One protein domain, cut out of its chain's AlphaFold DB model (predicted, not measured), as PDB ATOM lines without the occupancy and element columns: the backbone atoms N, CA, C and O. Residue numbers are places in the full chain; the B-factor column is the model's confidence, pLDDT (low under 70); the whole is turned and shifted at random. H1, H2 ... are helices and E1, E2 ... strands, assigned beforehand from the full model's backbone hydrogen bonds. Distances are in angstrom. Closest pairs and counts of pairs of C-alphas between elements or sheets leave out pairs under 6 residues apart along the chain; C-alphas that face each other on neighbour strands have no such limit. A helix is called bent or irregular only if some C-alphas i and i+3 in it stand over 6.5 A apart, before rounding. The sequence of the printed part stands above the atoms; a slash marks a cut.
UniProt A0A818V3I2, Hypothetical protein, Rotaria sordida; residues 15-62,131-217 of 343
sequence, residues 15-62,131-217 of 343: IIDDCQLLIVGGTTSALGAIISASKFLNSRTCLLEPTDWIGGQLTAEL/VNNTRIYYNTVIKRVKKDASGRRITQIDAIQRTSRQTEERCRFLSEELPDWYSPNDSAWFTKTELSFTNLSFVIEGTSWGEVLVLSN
ATOM      1  N   ILE A  15       1.447 -46.508  38.052       97.88
ATOM      2  CA  ILE A  15       0.127 -46.031  38.474       97.88
ATOM      3  C   ILE A  15      -0.120 -46.385  39.943       97.88
ATOM      4  O   ILE A  15       0.111 -47.519  40.361       97.88
ATOM      5  N   ILE A  16      -0.603 -45.405  40.704       97.94
ATOM      6  CA  ILE A  16      -1.056 -45.533  42.087       97.94
ATOM      7  C   ILE A  16      -2.525 -45.094  42.130       97.94
ATOM      8  O   ILE A  16      -2.830 -43.929  41.889       97.94
ATOM      9  N   ASP A  17      -3.447 -46.010  42.395       96.69
ATOM     10  CA  ASP A  17      -4.901 -45.779  42.339       96.69
ATOM     11  C   ASP A  17      -5.628 -46.110  43.657       96.69
ATOM     12  O   ASP A  17      -6.859 -46.045  43.744       96.69
ATOM     13  N   ASP A  18      -4.857 -46.425  44.698       94.12
ATOM     14  CA  ASP A  18      -5.317 -46.803  46.033       94.12
ATOM     15  C   ASP A  18      -5.192 -45.674  47.078       94.12
ATOM     16  O   ASP A  18      -5.661 -45.817  48.211       94.12
ATOM     17  N   CYS A  19      -4.630 -44.521  46.698       94.31
ATOM     18  CA  CYS A  19      -4.582 -43.314  47.527       94.31
ATOM     19  C   CYS A  19      -5.885 -42.508  47.377       94.31
ATOM     20  O   CYS A  19      -6.069 -41.787  46.402       94.31
ATOM     21  N   GLN A  20      -6.793 -42.577  48.351       93.69
ATOM     22  CA  GLN A  20      -8.018 -41.764  48.333       93.69
ATOM     23  C   GLN A  20      -7.737 -40.287  48.661       93.69
ATOM     24  O   GLN A  20      -8.354 -39.389  48.079       93.69
ATOM     25  N   LEU A  21      -6.823 -40.048  49.604       95.50
ATOM     26  CA  LEU A  21      -6.292 -38.734  49.955       95.50
ATOM     27  C   LEU A  21      -4.792 -38.719  49.659       95.50
ATOM     28  O   LEU A  21      -4.057 -39.558  50.186       95.50
ATOM     29  N   LEU A  22      -4.349 -37.749  48.860       97.69
ATOM     30  CA  LEU A  22      -2.934 -37.481  48.619       97.69
ATOM     31  C   LEU A  22      -2.538 -36.142  49.245       97.69
ATOM     32  O   LEU A  22      -3.085 -35.100  48.891       97.69
ATOM     33  N   ILE A  23      -1.586 -36.175  50.167       98.06
ATOM     34  CA  ILE A  23      -0.932 -34.992  50.719       98.06
ATOM     35  C   ILE A  23       0.379 -34.823  49.951       98.06
ATOM     36  O   ILE A  23       1.184 -35.753  49.885       98.06
ATOM     37  N   VAL A  24       0.574 -33.677  49.312       98.38
ATOM     38  CA  VAL A  24       1.761 -33.415  48.490       98.38
ATOM     39  C   VAL A  24       2.687 -32.497  49.271       98.38
ATOM     40  O   VAL A  24       2.298 -31.371  49.536       98.38
ATOM     41  N   GLY A  25       3.890 -32.954  49.612       96.81
ATOM     42  CA  GLY A  25       4.885 -32.172  50.343       96.81
ATOM     43  C   GLY A  25       5.007 -32.548  51.820       96.81
ATOM     44  O   GLY A  25       4.079 -33.086  52.417       96.81
ATOM     45  N   GLY A  26       6.182 -32.265  52.385       95.19
ATOM     46  CA  GLY A  26       6.660 -32.778  53.671       95.19
ATOM     47  C   GLY A  26       6.605 -31.814  54.856       95.19
ATOM     48  O   GLY A  26       7.231 -32.067  55.882       95.19
ATOM     49  N   THR A  27       5.907 -30.684  54.732       95.25
ATOM     50  CA  THR A  27       5.908 -29.616  55.749       95.25
ATOM     51  C   THR A  27       5.302 -30.048  57.094       95.25
ATOM     52  O   THR A  27       4.599 -31.054  57.212       95.25
ATOM     53  N   THR A  28       5.495 -29.239  58.142       92.81
ATOM     54  CA  THR A  28       4.878 -29.482  59.460       92.81
ATOM     55  C   THR A  28       3.343 -29.509  59.388       92.81
ATOM     56  O   THR A  28       2.694 -30.258  60.120       92.81
ATOM     57  N   SER A  29       2.732 -28.740  58.477       93.38
ATOM     58  CA  SER A  29       1.284 -28.805  58.239       93.38
ATOM     59  C   SER A  29       0.881 -30.117  57.557       93.38
ATOM     60  O   SER A  29      -0.127 -30.713  57.944       93.38
ATOM     61  N   ALA A  30       1.692 -30.623  56.621       96.00
ATOM     62  CA  ALA A  30       1.502 -31.940  56.021       96.00
ATOM     63  C   ALA A  30       1.587 -33.065  57.067       96.00
ATOM     64  O   ALA A  30       0.758 -33.979  57.041       96.00
ATOM     65  N   LEU A  31       2.499 -32.955  58.046       94.00
ATOM     66  CA  LEU A  31       2.563 -33.858  59.203       94.00
ATOM     67  C   LEU A  31       1.256 -33.834  60.020       94.00
ATOM     68  O   LEU A  31       0.685 -34.880  60.339       94.00
ATOM     69  N   GLY A  32       0.738 -32.646  60.335       93.06
ATOM     70  CA  GLY A  32      -0.546 -32.515  61.032       93.06
ATOM     71  C   GLY A  32      -1.708 -33.131  60.243       93.06
ATOM     72  O   GLY A  32      -2.564 -33.819  60.812       93.06
ATOM     73  N   ALA A  33      -1.714 -32.936  58.921       94.44
ATOM     74  CA  ALA A  33      -2.719 -33.489  58.021       94.44
ATOM     75  C   ALA A  33      -2.663 -35.023  57.958       94.44
ATOM     76  O   ALA A  33      -3.708 -35.664  58.088       94.44
ATOM     77  N   ILE A  34      -1.475 -35.624  57.816       93.94
ATOM     78  CA  ILE A  34      -1.332 -37.086  57.723       93.94
ATOM     79  C   ILE A  34      -1.703 -37.771  59.041       93.94
ATOM     80  O   ILE A  34      -2.432 -38.760  59.004       93.94
ATOM     81  N   ILE A  35      -1.308 -37.222  60.200       91.88
ATOM     82  CA  ILE A  35      -1.678 -37.781  61.516       91.88
ATOM     83  C   ILE A  35      -3.187 -37.668  61.758       91.88
ATOM     84  O   ILE A  35      -3.804 -38.550  62.357       91.88
ATOM     85  N   SER A  36      -3.805 -36.580  61.301       91.19
ATOM     86  CA  SER A  36      -5.252 -36.408  61.428       91.19
ATOM     87  C   SER A  36      -5.999 -37.377  60.516       91.19
ATOM     88  O   SER A  36      -6.912 -38.066  60.964       91.19
ATOM     89  N   ALA A  37      -5.600 -37.471  59.248       90.81
ATOM     90  CA  ALA A  37      -6.265 -38.301  58.252       90.81
ATOM     91  C   ALA A  37      -6.079 -39.809  58.484       90.81
ATOM     92  O   ALA A  37      -7.013 -40.582  58.246       90.81
ATOM     93  N   SER A  38      -4.912 -40.233  58.985       86.00
ATOM     94  CA  SER A  38      -4.596 -41.646  59.242       86.00
ATOM     95  C   SER A  38      -5.571 -42.299  60.223       86.00
ATOM     96  O   SER A  38      -5.895 -43.477  60.076       86.00
ATOM     97  N   LYS A  39      -6.123 -41.514  61.159       85.31
ATOM     98  CA  LYS A  39      -7.136 -41.951  62.133       85.31
ATOM     99  C   LYS A  39      -8.485 -42.309  61.501       85.31
ATOM    100  O   LYS A  39      -9.272 -43.003  62.136       85.31
ATOM    101  N   PHE A  40      -8.762 -41.853  60.276       85.12
ATOM    102  CA  PHE A  40     -10.071 -42.013  59.630       85.12
ATOM    103  C   PHE A  40     -10.045 -42.867  58.356       85.12
ATOM    104  O   PHE A  40     -11.075 -43.430  57.991       85.12
ATOM    105  N   LEU A  41      -8.908 -42.956  57.655       82.25
ATOM    106  CA  LEU A  41      -8.866 -43.457  56.272       82.25
ATOM    107  C   LEU A  41      -8.188 -44.826  56.074       82.25
ATOM    108  O   LEU A  41      -7.977 -45.219  54.928       82.25
ATOM    109  N   ASN A  42      -7.894 -45.582  57.141       74.69
ATOM    110  CA  ASN A  42      -7.449 -46.991  57.090       74.69
ATOM    111  C   ASN A  42      -6.413 -47.294  55.977       74.69
ATOM    112  O   ASN A  42      -6.608 -48.200  55.167       74.69
ATOM    113  N   SER A  43      -5.306 -46.545  55.932       78.50
ATOM    114  CA  SER A  43      -4.202 -46.671  54.949       78.50
ATOM    115  C   SER A  43      -4.456 -46.138  53.529       78.50
ATOM    116  O   SER A  43      -3.574 -46.241  52.683       78.50
ATOM    117  N   ARG A  44      -5.602 -45.502  53.244       90.00
ATOM    118  CA  ARG A  44      -5.861 -44.813  51.955       90.00
ATOM    119  C   ARG A  44      -5.342 -43.374  51.909       90.00
ATOM    120  O   ARG A  44      -5.758 -42.590  51.053       90.00
ATOM    121  N   THR A  45      -4.477 -43.013  52.851       93.94
ATOM    122  CA  THR A  45      -3.803 -41.717  52.885       93.94
ATOM    123  C   THR A  45      -2.351 -41.891  52.492       93.94
ATOM    124  O   THR A  45      -1.623 -42.680  53.100       93.94
ATOM    125  N   CYS A  46      -1.950 -41.127  51.485       96.31
ATOM    126  CA  CYS A  46      -0.599 -41.105  50.967       96.31
ATOM    127  C   CYS A  46       0.024 -39.727  51.171       96.31
ATOM    128  O   CYS A  46      -0.674 -38.716  51.076       96.31
ATOM    129  N   LEU A  47       1.330 -39.697  51.417       97.56
ATOM    130  CA  LEU A  47       2.121 -38.475  51.546       97.56
ATOM    131  C   LEU A  47       3.301 -38.523  50.576       97.56
ATOM    132  O   LEU A  47       3.978 -39.550  50.511       97.56
ATOM    133  N   LEU A  48       3.560 -37.431  49.860       98.25
ATOM    134  CA  LEU A  48       4.818 -37.235  49.135       98.25
ATOM    135  C   LEU A  48       5.768 -36.420  50.009       98.25
ATOM    136  O   LEU A  48       5.460 -35.276  50.330       98.25
ATOM    137  N   GLU A  49       6.897 -37.006  50.386       97.44
ATOM    138  CA  GLU A  49       7.937 -36.364  51.189       97.44
ATOM    139  C   GLU A  49       9.150 -36.117  50.281       97.44
ATOM    140  O   GLU A  49       9.731 -37.085  49.774       97.44
ATOM    141  N   PRO A  50       9.523 -34.849  50.017       95.19
ATOM    142  CA  PRO A  50      10.679 -34.541  49.195       95.19
ATOM    143  C   PRO A  50      11.973 -35.137  49.729       95.19
ATOM    144  O   PRO A  50      12.834 -35.408  48.907       95.19
ATOM    145  N   THR A  51      12.122 -35.359  51.033       93.50
ATOM    146  CA  THR A  51      13.346 -35.874  51.670       93.50
ATOM    147  C   THR A  51      13.218 -37.352  52.068       93.50
ATOM    148  O   THR A  51      12.275 -38.045  51.681       93.50
ATOM    149  N   ASP A  52      14.189 -37.889  52.798       91.62
ATOM    150  CA  ASP A  52      14.145 -39.245  53.342       91.62
ATOM    151  C   ASP A  52      13.506 -39.327  54.739       91.62
ATOM    152  O   ASP A  52      13.237 -40.437  55.201       91.62
ATOM    153  N   TRP A  53      13.178 -38.189  55.370       91.62
ATOM    154  CA  TRP A  53      12.523 -38.091  56.680       91.62
ATOM    155  C   TRP A  53      11.247 -37.252  56.629       91.62
ATOM    156  O   TRP A  53      11.175 -36.237  55.957       91.62
ATOM    157  N   ILE A  54      10.231 -37.658  57.388       94.12
ATOM    158  CA  ILE A  54       8.967 -36.921  57.485       94.12
ATOM    159  C   ILE A  54       8.959 -36.044  58.734       94.12
ATOM    160  O   ILE A  54       9.390 -36.471  59.802       94.12
ATOM    161  N   GLY A  55       8.319 -34.883  58.624       91.69
ATOM    162  CA  GLY A  55       7.888 -34.083  59.769       91.69
ATOM    163  C   GLY A  55       8.221 -32.603  59.641       91.69
ATOM    164  O   GLY A  55       8.141 -31.873  60.631       91.69
ATOM    165  N   GLY A  56       8.594 -32.172  58.434       92.00
ATOM    166  CA  GLY A  56       8.877 -30.790  58.089       92.00
ATOM    167  C   GLY A  56       9.978 -30.201  58.948       92.00
ATOM    168  O   GLY A  56      10.988 -30.852  59.229       92.00
ATOM    169  N   GLN A  57       9.739 -28.980  59.421       88.56
ATOM    170  CA  GLN A  57      10.719 -28.239  60.203       88.56
ATOM    171  C   GLN A  57      11.210 -29.009  61.420       88.56
ATOM    172  O   GLN A  57      12.404 -29.038  61.671       88.56
ATOM    173  N   LEU A  58      10.323 -29.723  62.110       86.94
ATOM    174  CA  LEU A  58      10.641 -30.439  63.349       86.94
ATOM    175  C   LEU A  58      11.639 -31.599  63.166       86.94
ATOM    176  O   LEU A  58      12.085 -32.186  64.151       86.94
ATOM    177  N   THR A  59      11.928 -31.997  61.921       90.69
ATOM    178  CA  THR A  59      12.735 -33.185  61.598       90.69
ATOM    179  C   THR A  59      13.597 -32.976  60.352       90.69
ATOM    180  O   THR A  59      14.792 -32.764  60.500       90.69
ATOM    181  N   ALA A  60      13.021 -33.007  59.147       88.25
ATOM    182  CA  ALA A  60      13.729 -32.912  57.870       88.25
ATOM    183  C   ALA A  60      14.482 -31.582  57.686       88.25
ATOM    184  O   ALA A  60      15.565 -31.573  57.113       88.25
ATOM    185  N   GLU A  61      13.958 -30.472  58.223       87.50
ATOM    186  CA  GLU A  61      14.667 -29.173  58.251       87.50
ATOM    187  C   GLU A  61      15.413 -28.941  59.582       87.50
ATOM    188  O   GLU A  61      15.940 -27.861  59.840       87.50
ATOM    189  N   LEU A  62      15.482 -29.980  60.423       88.00
ATOM    190  CA  LEU A  62      16.302 -30.092  61.630       88.00
ATOM    191  C   LEU A  62      16.005 -29.086  62.754       88.00
ATOM    192  O   LEU A  62      16.779 -29.013  63.709       88.00
ATOM    193  N   VAL A 131       2.401 -42.370  62.402       89.81
ATOM    194  CA  VAL A 131       2.232 -42.550  60.948       89.81
ATOM    195  C   VAL A 131       2.491 -43.987  60.478       89.81
ATOM    196  O   VAL A 131       2.545 -44.244  59.277       89.81
ATOM    197  N   ASN A 132       2.583 -44.948  61.402       83.31
ATOM    198  CA  ASN A 132       2.896 -46.360  61.123       83.31
ATOM    199  C   ASN A 132       1.938 -47.068  60.138       83.31
ATOM    200  O   ASN A 132       2.339 -48.019  59.477       83.31
ATOM    201  N   ASN A 133       0.696 -46.593  60.016       79.44
ATOM    202  CA  ASN A 133      -0.336 -47.133  59.124       79.44
ATOM    203  C   ASN A 133      -0.586 -46.233  57.900       79.44
ATOM    204  O   ASN A 133      -1.692 -46.196  57.358       79.44
ATOM    205  N   THR A 134       0.409 -45.445  57.495       86.88
ATOM    206  CA  THR A 134       0.300 -44.518  56.362       86.88
ATOM    207  C   THR A 134       1.310 -44.845  55.277       86.88
ATOM    208  O   THR A 134       2.359 -45.432  55.541       86.88
ATOM    209  N   ARG A 135       0.989 -44.485  54.031       93.19
ATOM    210  CA  ARG A 135       1.866 -44.744  52.890       93.19
ATOM    211  C   ARG A 135       2.645 -43.484  52.534       93.19
ATOM    212  O   ARG A 135       2.121 -42.583  51.884       93.19
ATOM    213  N   ILE A 136       3.901 -43.434  52.955       95.62
ATOM    214  CA  ILE A 136       4.789 -42.298  52.697       95.62
ATOM    215  C   ILE A 136       5.693 -42.634  51.510       95.62
ATOM    216  O   ILE A 136       6.319 -43.694  51.461       95.62
ATOM    217  N   TYR A 137       5.748 -41.724  50.546       97.56
ATOM    218  CA  TYR A 137       6.650 -41.770  49.406       97.56
ATOM    219  C   TYR A 137       7.792 -40.798  49.670       97.56
ATOM    220  O   TYR A 137       7.706 -39.620  49.333       97.56
ATOM    221  N   TYR A 138       8.847 -41.305  50.298       97.44
ATOM    222  CA  TYR A 138      10.083 -40.556  50.514       97.44
ATOM    223  C   TYR A 138      10.781 -40.238  49.198       97.44
ATOM    224  O   TYR A 138      10.584 -40.931  48.188       97.44
ATOM    225  N   ASN A 139      11.627 -39.213  49.233       96.44
ATOM    226  CA  ASN A 139      12.411 -38.731  48.110       96.44
ATOM    227  C   ASN A 139      11.540 -38.497  46.869       96.44
ATOM    228  O   ASN A 139      11.908 -38.871  45.755       96.44
ATOM    229  N   THR A 140      10.344 -37.937  47.061       97.88
ATOM    230  CA  THR A 140       9.339 -37.807  46.002       97.88
ATOM    231  C   THR A 140       8.833 -36.377  45.897       97.88
ATOM    232  O   THR A 140       8.285 -35.835  46.852       97.88
ATOM    233  N   VAL A 141       8.988 -35.782  44.715       96.69
ATOM    234  CA  VAL A 141       8.518 -34.422  44.404       96.69
ATOM    235  C   VAL A 141       7.398 -34.461  43.371       96.69
ATOM    236  O   VAL A 141       7.332 -35.367  42.540       96.69
ATOM    237  N   ILE A 142       6.499 -33.481  43.410       96.62
ATOM    238  CA  ILE A 142       5.439 -33.343  42.409       96.62
ATOM    239  C   ILE A 142       6.008 -32.845  41.074       96.62
ATOM    240  O   ILE A 142       6.935 -32.043  41.043       96.62
ATOM    241  N   LYS A 143       5.438 -33.301  39.952       94.44
ATOM    242  CA  LYS A 143       5.829 -32.856  38.606       94.44
ATOM    243  C   LYS A 143       4.689 -32.269  37.795       94.44
ATOM    244  O   LYS A 143       4.892 -31.275  37.104       94.44
ATOM    245  N   ARG A 144       3.506 -32.887  37.817       94.81
ATOM    246  CA  ARG A 144       2.353 -32.428  37.020       94.81
ATOM    247  C   ARG A 144       1.052 -32.622  37.775       94.81
ATOM    248  O   ARG A 144       0.886 -33.591  38.508       94.81
ATOM    249  N   VAL A 145       0.098 -31.733  37.516       96.69
ATOM    250  CA  VAL A 145      -1.285 -31.862  37.976       96.69
ATOM    251  C   VAL A 145      -2.196 -31.857  36.759       96.69
ATOM    252  O   VAL A 145      -2.140 -30.942  35.939       96.69
ATOM    253  N   LYS A 146      -3.069 -32.858  36.648       96.56
ATOM    254  CA  LYS A 146      -4.143 -32.864  35.653       96.56
ATOM    255  C   LYS A 146      -5.469 -32.602  36.336       96.56
ATOM    256  O   LYS A 146      -5.754 -33.131  37.414       96.56
ATOM    257  N   LYS A 147      -6.285 -31.788  35.674       96.00
ATOM    258  CA  LYS A 147      -7.651 -31.492  36.087       96.00
ATOM    259  C   LYS A 147      -8.646 -32.120  35.124       96.00
ATOM    260  O   LYS A 147      -8.307 -32.478  33.997       96.00
ATOM    261  N   ASP A 148      -9.877 -32.261  35.585       94.94
ATOM    262  CA  ASP A 148     -11.005 -32.620  34.737       94.94
ATOM    263  C   ASP A 148     -11.276 -31.549  33.663       94.94
ATOM    264  O   ASP A 148     -10.746 -30.439  33.704       94.94
ATOM    265  N   ALA A 149     -12.148 -31.867  32.702       94.56
ATOM    266  CA  ALA A 149     -12.499 -30.947  31.617       94.56
ATOM    267  C   ALA A 149     -13.120 -29.625  32.110       94.56
ATOM    268  O   ALA A 149     -13.060 -28.621  31.406       94.56
ATOM    269  N   SER A 150     -13.704 -29.610  33.315       93.88
ATOM    270  CA  SER A 150     -14.222 -28.386  33.937       93.88
ATOM    271  C   SER A 150     -13.123 -27.494  34.530       93.88
ATOM    272  O   SER A 150     -13.376 -26.333  34.844       93.88
ATOM    273  N   GLY A 151     -11.913 -28.033  34.711       90.94
ATOM    274  CA  GLY A 151     -10.792 -27.363  35.358       90.94
ATOM    275  C   GLY A 151     -10.949 -27.209  36.873       90.94
ATOM    276  O   GLY A 151     -10.154 -26.483  37.478       90.94
ATOM    277  N   ARG A 152     -11.949 -27.857  37.487       90.12
ATOM    278  CA  ARG A 152     -12.297 -27.696  38.910       90.12
ATOM    279  C   ARG A 152     -11.786 -28.818  39.800       90.12
ATOM    280  O   ARG A 152     -11.631 -28.590  40.995       90.12
ATOM    281  N   ARG A 153     -11.583 -30.025  39.270       93.38
ATOM    282  CA  ARG A 153     -11.185 -31.193  40.073       93.38
ATOM    283  C   ARG A 153      -9.835 -31.702  39.613       93.38
ATOM    284  O   ARG A 153      -9.668 -31.964  38.428       93.38
ATOM    285  N   ILE A 154      -8.906 -31.886  40.547       97.12
ATOM    286  CA  ILE A 154      -7.673 -32.633  40.289       97.12
ATOM    287  C   ILE A 154      -8.051 -34.102  40.090       97.12
ATOM    288  O   ILE A 154      -8.735 -34.684  40.929       97.12
ATOM    289  N   THR A 155      -7.638 -34.679  38.967       96.94
ATOM    290  CA  THR A 155      -7.921 -36.075  38.598       96.94
ATOM    291  C   THR A 155      -6.675 -36.947  38.637       96.94
ATOM    292  O   THR A 155      -6.788 -38.157  38.837       96.94
ATOM    293  N   GLN A 156      -5.499 -36.342  38.461       98.00
ATOM    294  CA  GLN A 156      -4.220 -37.037  38.484       98.00
ATOM    295  C   GLN A 156      -3.099 -36.114  38.964       98.00
ATOM    296  O   GLN A 156      -3.075 -34.927  38.622       98.00
ATOM    297  N   ILE A 157      -2.164 -36.679  39.727       98.44
ATOM    298  CA  ILE A 157      -0.907 -36.039  40.124       98.44
ATOM    299  C   ILE A 157       0.242 -36.941  39.688       98.44
ATOM    300  O   ILE A 157       0.300 -38.101  40.093       98.44
ATOM    301  N   ASP A 158       1.147 -36.400  38.879       97.56
ATOM    302  CA  ASP A 158       2.393 -37.073  38.524       97.56
ATOM    303  C   ASP A 158       3.505 -36.587  39.449       97.56
ATOM    304  O   ASP A 158       3.613 -35.387  39.719       97.56
ATOM    305  N   ALA A 159       4.345 -37.511  39.899       98.00
ATOM    306  CA  ALA A 159       5.451 -37.254  40.806       98.00
ATOM    307  C   ALA A 159       6.713 -38.000  40.361       98.00
ATOM    308  O   ALA A 159       6.635 -39.034  39.696       98.00
ATOM    309  N   ILE A 160       7.872 -37.479  40.752       97.50
ATOM    310  CA  ILE A 160       9.174 -38.103  40.535       97.50
ATOM    311  C   ILE A 160       9.674 -38.617  41.875       97.50
ATOM    312  O   ILE A 160       9.973 -37.827  42.770       97.50
ATOM    313  N   GLN A 161       9.782 -39.936  42.006       97.94
ATOM    314  CA  GLN A 161      10.500 -40.565  43.106       97.94
ATOM    315  C   GLN A 161      11.952 -40.799  42.691       97.94
ATOM    316  O   GLN A 161      12.217 -41.264  41.580       97.94
ATOM    317  N   ARG A 162      12.895 -40.498  43.585       95.50
ATOM    318  CA  ARG A 162      14.326 -40.715  43.357       95.50
ATOM    319  C   ARG A 162      14.905 -41.734  44.329       95.50
ATOM    320  O   ARG A 162      14.496 -41.835  45.483       95.50
ATOM    321  N   THR A 163      15.890 -42.482  43.855       94.44
ATOM    322  CA  THR A 163      16.698 -43.391  44.673       94.44
ATOM    323  C   THR A 163      18.162 -43.099  44.402       94.44
ATOM    324  O   THR A 163      18.566 -43.005  43.242       94.44
ATOM    325  N   SER A 164      18.946 -42.906  45.465       91.94
ATOM    326  CA  SER A 164      20.379 -42.634  45.335       91.94
ATOM    327  C   SER A 164      21.088 -43.806  44.654       91.94
ATOM    328  O   SER A 164      20.867 -44.968  44.996       91.94
ATOM    329  N   ARG A 165      21.958 -43.493  43.692       90.50
ATOM    330  CA  ARG A 165      22.884 -44.441  43.053       90.50
ATOM    331  C   ARG A 165      24.145 -44.661  43.886       90.50
ATOM    332  O   ARG A 165      24.870 -45.619  43.632       90.50
ATOM    333  N   GLN A 166      24.428 -43.767  44.830       82.88
ATOM    334  CA  GLN A 166      25.616 -43.818  45.674       82.88
ATOM    335  C   GLN A 166      25.240 -44.197  47.103       82.88
ATOM    336  O   GLN A 166      24.214 -43.769  47.627       82.88
ATOM    337  N   THR A 167      26.083 -45.024  47.713       72.25
ATOM    338  CA  THR A 167      25.941 -45.463  49.106       72.25
ATOM    339  C   THR A 167      26.579 -44.496  50.097       72.25
ATOM    340  O   THR A 167      26.276 -44.571  51.281       72.25
ATOM    341  N   GLU A 168      27.485 -43.631  49.634       69.75
ATOM    342  CA  GLU A 168      28.147 -42.630  50.470       69.75
ATOM    343  C   GLU A 168      27.353 -41.323  50.456       69.75
ATOM    344  O   GLU A 168      26.962 -40.831  49.394       69.75
ATOM    345  N   GLU A 169      27.130 -40.760  51.644       63.84
ATOM    346  CA  GLU A 169      26.609 -39.405  51.791       63.84
ATOM    347  C   GLU A 169      27.618 -38.411  51.222       63.84
ATOM    348  O   GLU A 169      28.796 -38.402  51.589       63.84
ATOM    349  N   ARG A 170      27.149 -37.544  50.327       67.12
ATOM    350  CA  ARG A 170      27.949 -36.449  49.795       67.12
ATOM    351  C   ARG A 170      27.177 -35.149  49.931       67.12
ATOM    352  O   ARG A 170      26.076 -35.029  49.411       67.12
ATOM    353  N   CYS A 171      27.783 -34.166  50.591       69.19
ATOM    354  CA  CYS A 171      27.220 -32.828  50.719       69.19
ATOM    355  C   CYS A 171      27.281 -32.115  49.360       69.19
ATOM    356  O   CYS A 171      28.364 -31.763  48.888       69.19
ATOM    357  N   ARG A 172      26.123 -31.934  48.725       79.44
ATOM    358  CA  ARG A 172      25.920 -31.039  47.578       79.44
ATOM    359  C   ARG A 172      25.052 -29.875  48.018       79.44
ATOM    360  O   ARG A 172      24.287 -30.009  48.975       79.44
ATOM    361  N   PHE A 173      25.149 -28.744  47.332       81.88
ATOM    362  CA  PHE A 173      24.215 -27.669  47.623       81.88
ATOM    363  C   PHE A 173      22.829 -28.057  47.125       81.88
ATOM    364  O   PHE A 173      22.678 -28.569  46.017       81.88
ATOM    365  N   LEU A 174      21.806 -27.753  47.923       82.44
ATOM    366  CA  LEU A 174      20.414 -27.987  47.547       82.44
ATOM    367  C   LEU A 174      20.083 -27.335  46.189       82.44
ATOM    368  O   LEU A 174      19.385 -27.925  45.369       82.44
ATOM    369  N   SER A 175      20.667 -26.166  45.914       80.69
ATOM    370  CA  SER A 175      20.620 -25.464  44.626       80.69
ATOM    371  C   SER A 175      21.033 -26.325  43.426       80.69
ATOM    372  O   SER A 175      20.456 -26.208  42.349       80.69
ATOM    373  N   GLU A 176      22.008 -27.214  43.597       84.12
ATOM    374  CA  GLU A 176      22.494 -28.107  42.543       84.12
ATOM    375  C   GLU A 176      21.671 -29.395  42.430       84.12
ATOM    376  O   GLU A 176      21.750 -30.105  41.421       84.12
ATOM    377  N   GLU A 177      20.945 -29.751  43.487       87.75
ATOM    378  CA  GLU A 177      20.177 -30.988  43.560       87.75
ATOM    379  C   GLU A 177      18.736 -30.812  43.094       87.75
ATOM    380  O   GLU A 177      18.191 -31.713  42.459       87.75
ATOM    381  N   LEU A 178      18.127 -29.657  43.363       89.62
ATOM    382  CA  LEU A 178      16.721 -29.412  43.058       89.62
ATOM    383  C   LEU A 178      16.381 -29.642  41.578       89.62
ATOM    384  O   LEU A 178      15.490 -30.451  41.329       89.62
ATOM    385  N   PRO A 179      17.091 -29.079  40.576       90.00
ATOM    386  CA  PRO A 179      16.773 -29.374  39.173       90.00
ATOM    387  C   PRO A 179      16.828 -30.876  38.842       90.00
ATOM    388  O   PRO A 179      16.028 -31.386  38.058       90.00
ATOM    389  N   ASP A 180      17.735 -31.623  39.481       91.69
ATOM    390  CA  ASP A 180      17.816 -33.078  39.342       91.69
ATOM    391  C   ASP A 180      16.599 -33.761  39.994       91.69
ATOM    392  O   ASP A 180      16.005 -34.665  39.407       91.69
ATOM    393  N   TRP A 181      16.156 -33.329  41.181       93.12
ATOM    394  CA  TRP A 181      14.995 -33.913  41.871       93.12
ATOM    395  C   TRP A 181      13.727 -33.902  41.008       93.12
ATOM    396  O   TRP A 181      13.007 -34.900  41.000       93.12
ATOM    397  N   TYR A 182      13.503 -32.832  40.242       92.81
ATOM    398  CA  TYR A 182      12.330 -32.667  39.375       92.81
ATOM    399  C   TYR A 182      12.518 -33.200  37.947       92.81
ATOM    400  O   TYR A 182      11.565 -33.201  37.153       92.81
ATOM    401  N   SER A 183      13.715 -33.671  37.593       91.75
ATOM    402  CA  SER A 183      13.965 -34.327  36.310       91.75
ATOM    403  C   SER A 183      13.348 -35.733  36.291       91.75
ATOM    404  O   SER A 183      13.615 -36.525  37.197       91.75
ATOM    405  N   PRO A 184      12.583 -36.102  35.242       92.19
ATOM    406  CA  PRO A 184      12.111 -37.476  35.067       92.19
ATOM    407  C   PRO A 184      13.231 -38.437  34.646       92.19
ATOM    408  O   PRO A 184      13.098 -39.646  34.802       92.19
ATOM    409  N   ASN A 185      14.333 -37.907  34.112       93.19
ATOM    410  CA  ASN A 185      15.445 -38.709  33.627       93.19
ATOM    411  C   ASN A 185      16.406 -39.053  34.759       93.19
ATOM    412  O   ASN A 185      16.739 -38.197  35.585       93.19
ATOM    413  N   ASP A 186      16.913 -40.283  34.720       94.69
ATOM    414  CA  ASP A 186      18.059 -40.708  35.513       94.69
ATOM    415  C   ASP A 186      19.228 -39.730  35.373       94.69
ATOM    416  O   ASP A 186      19.547 -39.250  34.282       94.69
ATOM    417  N   SER A 187      19.902 -39.487  36.491       92.94
ATOM    418  CA  SER A 187      21.118 -38.687  36.548       92.94
ATOM    419  C   SER A 187      22.304 -39.550  36.973       92.94
ATOM    420  O   SER A 187      22.173 -40.744  37.262       92.94
ATOM    421  N   ALA A 188      23.488 -38.943  37.052       91.25
ATOM    422  CA  ALA A 188      24.655 -39.594  37.648       91.25
ATOM    423  C   ALA A 188      24.432 -39.974  39.128       91.25
ATOM    424  O   ALA A 188      25.123 -40.851  39.648       91.25
ATOM    425  N   TRP A 189      23.464 -39.336  39.792       90.12
ATOM    426  CA  TRP A 189      23.244 -39.418  41.235       90.12
ATOM    427  C   TRP A 189      22.003 -40.214  41.601       90.12
ATOM    428  O   TRP A 189      22.012 -40.919  42.606       90.12
ATOM    429  N   PHE A 190      20.959 -40.156  40.777       92.88
ATOM    430  CA  PHE A 190      19.681 -40.774  41.092       92.88
ATOM    431  C   PHE A 190      19.166 -41.641  39.948       92.88
ATOM    432  O   PHE A 190      19.238 -41.269  38.775       92.88
ATOM    433  N   THR A 191      18.594 -42.790  40.301       95.44
ATOM    434  CA  THR A 191      17.581 -43.438  39.462       95.44
ATOM    435  C   THR A 191      16.229 -42.800  39.749       95.44
ATOM    436  O   THR A 191      15.931 -42.493  40.911       95.44
ATOM    437  N   LYS A 192      15.409 -42.613  38.720       96.00
ATOM    438  CA  LYS A 192      14.088 -41.993  38.814       96.00
ATOM    439  C   LYS A 192      12.989 -43.015  38.575       96.00
ATOM    440  O   LYS A 192      13.136 -43.985  37.836       96.00
ATOM    441  N   THR A 193      11.857 -42.800  39.221       97.56
ATOM    442  CA  THR A 193      10.615 -43.518  38.955       97.56
ATOM    443  C   THR A 193       9.494 -42.501  38.875       97.56
ATOM    444  O   THR A 193       9.215 -41.797  39.847       97.56
ATOM    445  N   GLU A 194       8.839 -42.429  37.720       97.12
ATOM    446  CA  GLU A 194       7.624 -41.633  37.575       97.12
ATOM    447  C   GLU A 194       6.445 -42.369  38.219       97.12
ATOM    448  O   GLU A 194       6.152 -43.525  37.900       97.12
ATOM    449  N   LEU A 195       5.763 -41.683  39.131       98.31
ATOM    450  CA  LEU A 195       4.546 -42.136  39.789       98.31
ATOM    451  C   LEU A 195       3.368 -41.319  39.260       98.31
ATOM    452  O   LEU A 195       3.470 -40.104  39.135       98.31
ATOM    453  N   SER A 196       2.237 -41.967  38.998       98.25
ATOM    454  CA  SER A 196       0.993 -41.300  38.603       98.25
ATOM    455  C   SER A 196      -0.124 -41.704  39.553       98.25
ATOM    456  O   SER A 196      -0.657 -42.813  39.476       98.25
ATOM    457  N   PHE A 197      -0.500 -40.777  40.425       98.50
ATOM    458  CA  PHE A 197      -1.583 -40.927  41.383       98.50
ATOM    459  C   PHE A 197      -2.915 -40.607  40.713       98.50
ATOM    460  O   PHE A 197      -3.096 -39.511  40.187       98.50
ATOM    461  N   THR A 198      -3.846 -41.554  40.728       97.88
ATOM    462  CA  THR A 198      -5.181 -41.435  40.126       97.88
ATOM    463  C   THR A 198      -6.257 -41.832  41.140       97.88
ATOM    464  O   THR A 198      -5.939 -42.177  42.273       97.88
ATOM    465  N   ASN A 199      -7.539 -41.746  40.761       95.81
ATOM    466  CA  ASN A 199      -8.673 -42.077  41.640       95.81
ATOM    467  C   ASN A 199      -8.693 -41.278  42.970       95.81
ATOM    468  O   ASN A 199      -9.191 -41.731  44.001       95.81
ATOM    469  N   LEU A 200      -8.156 -40.056  42.931       95.94
ATOM    470  CA  LEU A 200      -8.059 -39.165  44.083       95.94
ATOM    471  C   LEU A 200      -9.441 -38.594  44.435       95.94
ATOM    472  O   LEU A 200     -10.140 -38.045  43.581       95.94
ATOM    473  N   SER A 201      -9.828 -38.671  45.709       94.38
ATOM    474  CA  SER A 201     -10.993 -37.934  46.226       94.38
ATOM    475  C   SER A 201     -10.601 -36.553  46.739       94.38
ATOM    476  O   SER A 201     -11.354 -35.595  46.562       94.38
ATOM    477  N   PHE A 202      -9.424 -36.460  47.362       94.50
ATOM    478  CA  PHE A 202      -8.920 -35.250  47.997       94.50
ATOM    479  C   PHE A 202      -7.420 -35.095  47.749       94.50
ATOM    480  O   PHE A 202      -6.678 -36.078  47.717       94.50
ATOM    481  N   VAL A 203      -6.991 -33.841  47.618       96.88
ATOM    482  CA  VAL A 203      -5.584 -33.447  47.570       96.88
ATOM    483  C   VAL A 203      -5.380 -32.364  48.617       96.88
ATOM    484  O   VAL A 203      -6.162 -31.415  48.668       96.88
ATOM    485  N   ILE A 204      -4.352 -32.514  49.445       97.31
ATOM    486  CA  ILE A 204      -3.898 -31.466  50.360       97.31
ATOM    487  C   ILE A 204      -2.582 -30.935  49.817       97.31
ATOM    488  O   ILE A 204      -1.654 -31.708  49.573       97.31
ATOM    489  N   GLU A 205      -2.528 -29.619  49.635       96.62
ATOM    490  CA  GLU A 205      -1.269 -28.944  49.375       96.62
ATOM    491  C   GLU A 205      -0.491 -28.799  50.686       96.62
ATOM    492  O   GLU A 205      -0.962 -28.162  51.627       96.62
ATOM    493  N   GLY A 206       0.672 -29.432  50.742       96.25
ATOM    494  CA  GLY A 206       1.589 -29.446  51.874       96.25
ATOM    495  C   GLY A 206       3.040 -29.212  51.455       96.25
ATOM    496  O   GLY A 206       3.938 -29.475  52.258       96.25
ATOM    497  N   THR A 207       3.292 -28.764  50.219       94.50
ATOM    498  CA  THR A 207       4.636 -28.411  49.754       94.50
ATOM    499  C   THR A 207       5.128 -27.136  50.423       94.50
ATOM    500  O   THR A 207       4.339 -26.254  50.760       94.50
ATOM    501  N   SER A 208       6.446 -27.021  50.597       87.56
ATOM    502  CA  SER A 208       7.064 -25.833  51.200       87.56
ATOM    503  C   SER A 208       6.907 -24.585  50.335       87.56
ATOM    504  O   SER A 208       7.082 -23.476  50.833       87.56
ATOM    505  N   TRP A 209       6.572 -24.756  49.052       86.69
ATOM    506  CA  TRP A 209       6.561 -23.661  48.093       86.69
ATOM    507  C   TRP A 209       5.191 -23.398  47.445       86.69
ATOM    508  O   TRP A 209       4.973 -22.307  46.941       86.69
ATOM    509  N   GLY A 210       4.213 -24.303  47.499       91.19
ATOM    510  CA  GLY A 210       2.909 -24.096  46.844       91.19
ATOM    511  C   GLY A 210       2.855 -24.642  45.412       91.19
ATOM    512  O   GLY A 210       2.155 -24.118  44.541       91.19
ATOM    513  N   GLU A 211       3.619 -25.694  45.140       93.62
ATOM    514  CA  GLU A 211       3.777 -26.296  43.819       93.62
ATOM    515  C   GLU A 211       2.462 -26.854  43.262       93.62
ATOM    516  O   GLU A 211       2.195 -26.712  42.068       93.62
ATOM    517  N   VAL A 212       1.593 -27.432  44.102       95.75
ATOM    518  CA  VAL A 212       0.265 -27.909  43.682       95.75
ATOM    519  C   VAL A 212      -0.577 -26.739  43.185       95.75
ATOM    520  O   VAL A 212      -1.285 -26.886  42.186       95.75
ATOM    521  N   LEU A 213      -0.497 -25.572  43.832       94.25
ATOM    522  CA  LEU A 213      -1.253 -24.385  43.419       94.25
ATOM    523  C   LEU A 213      -0.848 -23.955  42.009       94.25
ATOM    524  O   LEU A 213      -1.700 -23.796  41.131       94.25
ATOM    525  N   VAL A 214       0.456 -23.846  41.763       94.06
ATOM    526  CA  VAL A 214       0.964 -23.405  40.464       94.06
ATOM    527  C   VAL A 214       0.717 -24.458  39.385       94.06
ATOM    528  O   VAL A 214       0.124 -24.131  38.352       94.06
ATOM    529  N   LEU A 215       1.114 -25.715  39.618       94.94
ATOM    530  CA  LEU A 215       0.998 -26.814  38.652       94.94
ATOM    531  C   LEU A 215      -0.460 -27.118  38.292       94.94
ATOM    532  O   LEU A 215      -0.747 -27.495  37.158       94.94
ATOM    533  N   SER A 216      -1.396 -26.912  39.223       94.88
ATOM    534  CA  SER A 216      -2.834 -27.049  38.957       94.88
ATOM    535  C   SER A 216      -3.447 -25.843  38.239       94.88
ATOM    536  O   SER A 216      -4.637 -25.872  37.909       94.88
ATOM    537  N   ASN A 217      -2.668 -24.788  37.981       92.94
ATOM    538  CA  ASN A 217      -3.158 -23.503  37.489       92.94
ATOM    539  C   ASN A 217      -4.323 -22.980  38.347       92.94
ATOM    540  O   ASN A 217      -5.381 -22.617  37.825       92.94
TER     541      ASN A 217
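What this domain is: This is residues 15 to 62 and 131 to 217 of the 343 residues of the protein "Hypothetical protein" of Rotaria sordida (UniProt A0A818V3I2). Two sheets lie partly face to face with their strands crossed: a small sheet of four short parallel strands, E3 E2 E1 E7, with H1 covering its other face, and a longer twisted sheet of three antiparallel strands, E4 E5 E6. H3 packs on E4 at one side of this sandwich; H2 packs on the second sheet with its last residues, and residues 167 to 176 stick out. The printed part has 135 residues, with three named helices and seven named strands in the order E1 H1 E2 E3 E4 E5 H2 E6 E7 H3, of mixed class. It is compact, with a radius of gyration of the C-alphas of 14.7 A and spans of 42 by 32 by 24 A.

How they stand to each other: In the first sheet E3, residues 135 to 137, E2, residues 45 to 48, E1, residues 21 to 24, and E7, residues 202 to 205, run parallel. N 137 and O 47 are 2.8 A apart, N 23 and O 46 2.8 A, and N 204 and O 22 2.9 A, each within hydrogen-bond range. H1, residues 28 to 41, is on this sheet, over E2 and E1, at a height over the sheet of 8.5 A. It runs along the strands, at 12 degrees to E1 on the local plane; its closest C-alpha pair with E2 is Ser 38 and Thr 45, 6.4 A. E1, H1 and E2 form a strand-helix-strand unit, two parallel neighbour strands with a helix between, its crossover right-handed. The second sheet holds E4, residues 140 to 147, E5, residues 154 to 164, and E6, residues 190 to 197. E4 and E5 are an antiparallel hairpin, with N 143 and O 158 2.8 A apart; E5 and E6 are antiparallel, with N 159 and O 195 2.8 A apart. E4 bends by 53 degrees at residue 143. The two sheets form a sandwich, two sheets face to face, their strands at 52 degrees; the closest C-alphas of E2 and E4 are Leu 48 and Thr 140, 5.5 A. H3, residues 211 to 215, is on the second sheet, its closest C-alpha pair with E4 being Leu 215 and Val 145, 5.6 A. H2, residues 174 to 181, only grazes that sheet, with residues 178 to 181. Every O i to N i+4 pair is within hydrogen-bond range in H3, 8 of 10 in H1 and 2 of 4 in H2.

Where its parts are: E1 begins at C-alpha 21 (-6.292, -38.734, 49.955), and H3 ends at C-alpha 215 (0.998, -26.814, 38.652). From first to last C-alpha, E5 measures 30.2 A, E6 21.3 A, E4 20.7 A and H1 19.9 A. H2 is irregular, but only just: C-alphas 176 and 179 are 6.8 A apart.

The domain as a whole: The two C-alphas farthest apart are those of Ser 150 and Glu 168, 47.7 A. Residues 63 to 130 are not printed, and C-alphas 62 and 131 are 18.8 A apart across the cut. Of the links printed whole, none is long. Residues 49 to 62 hold no named element, and pLDDT is under 70 at residues 168 to 171.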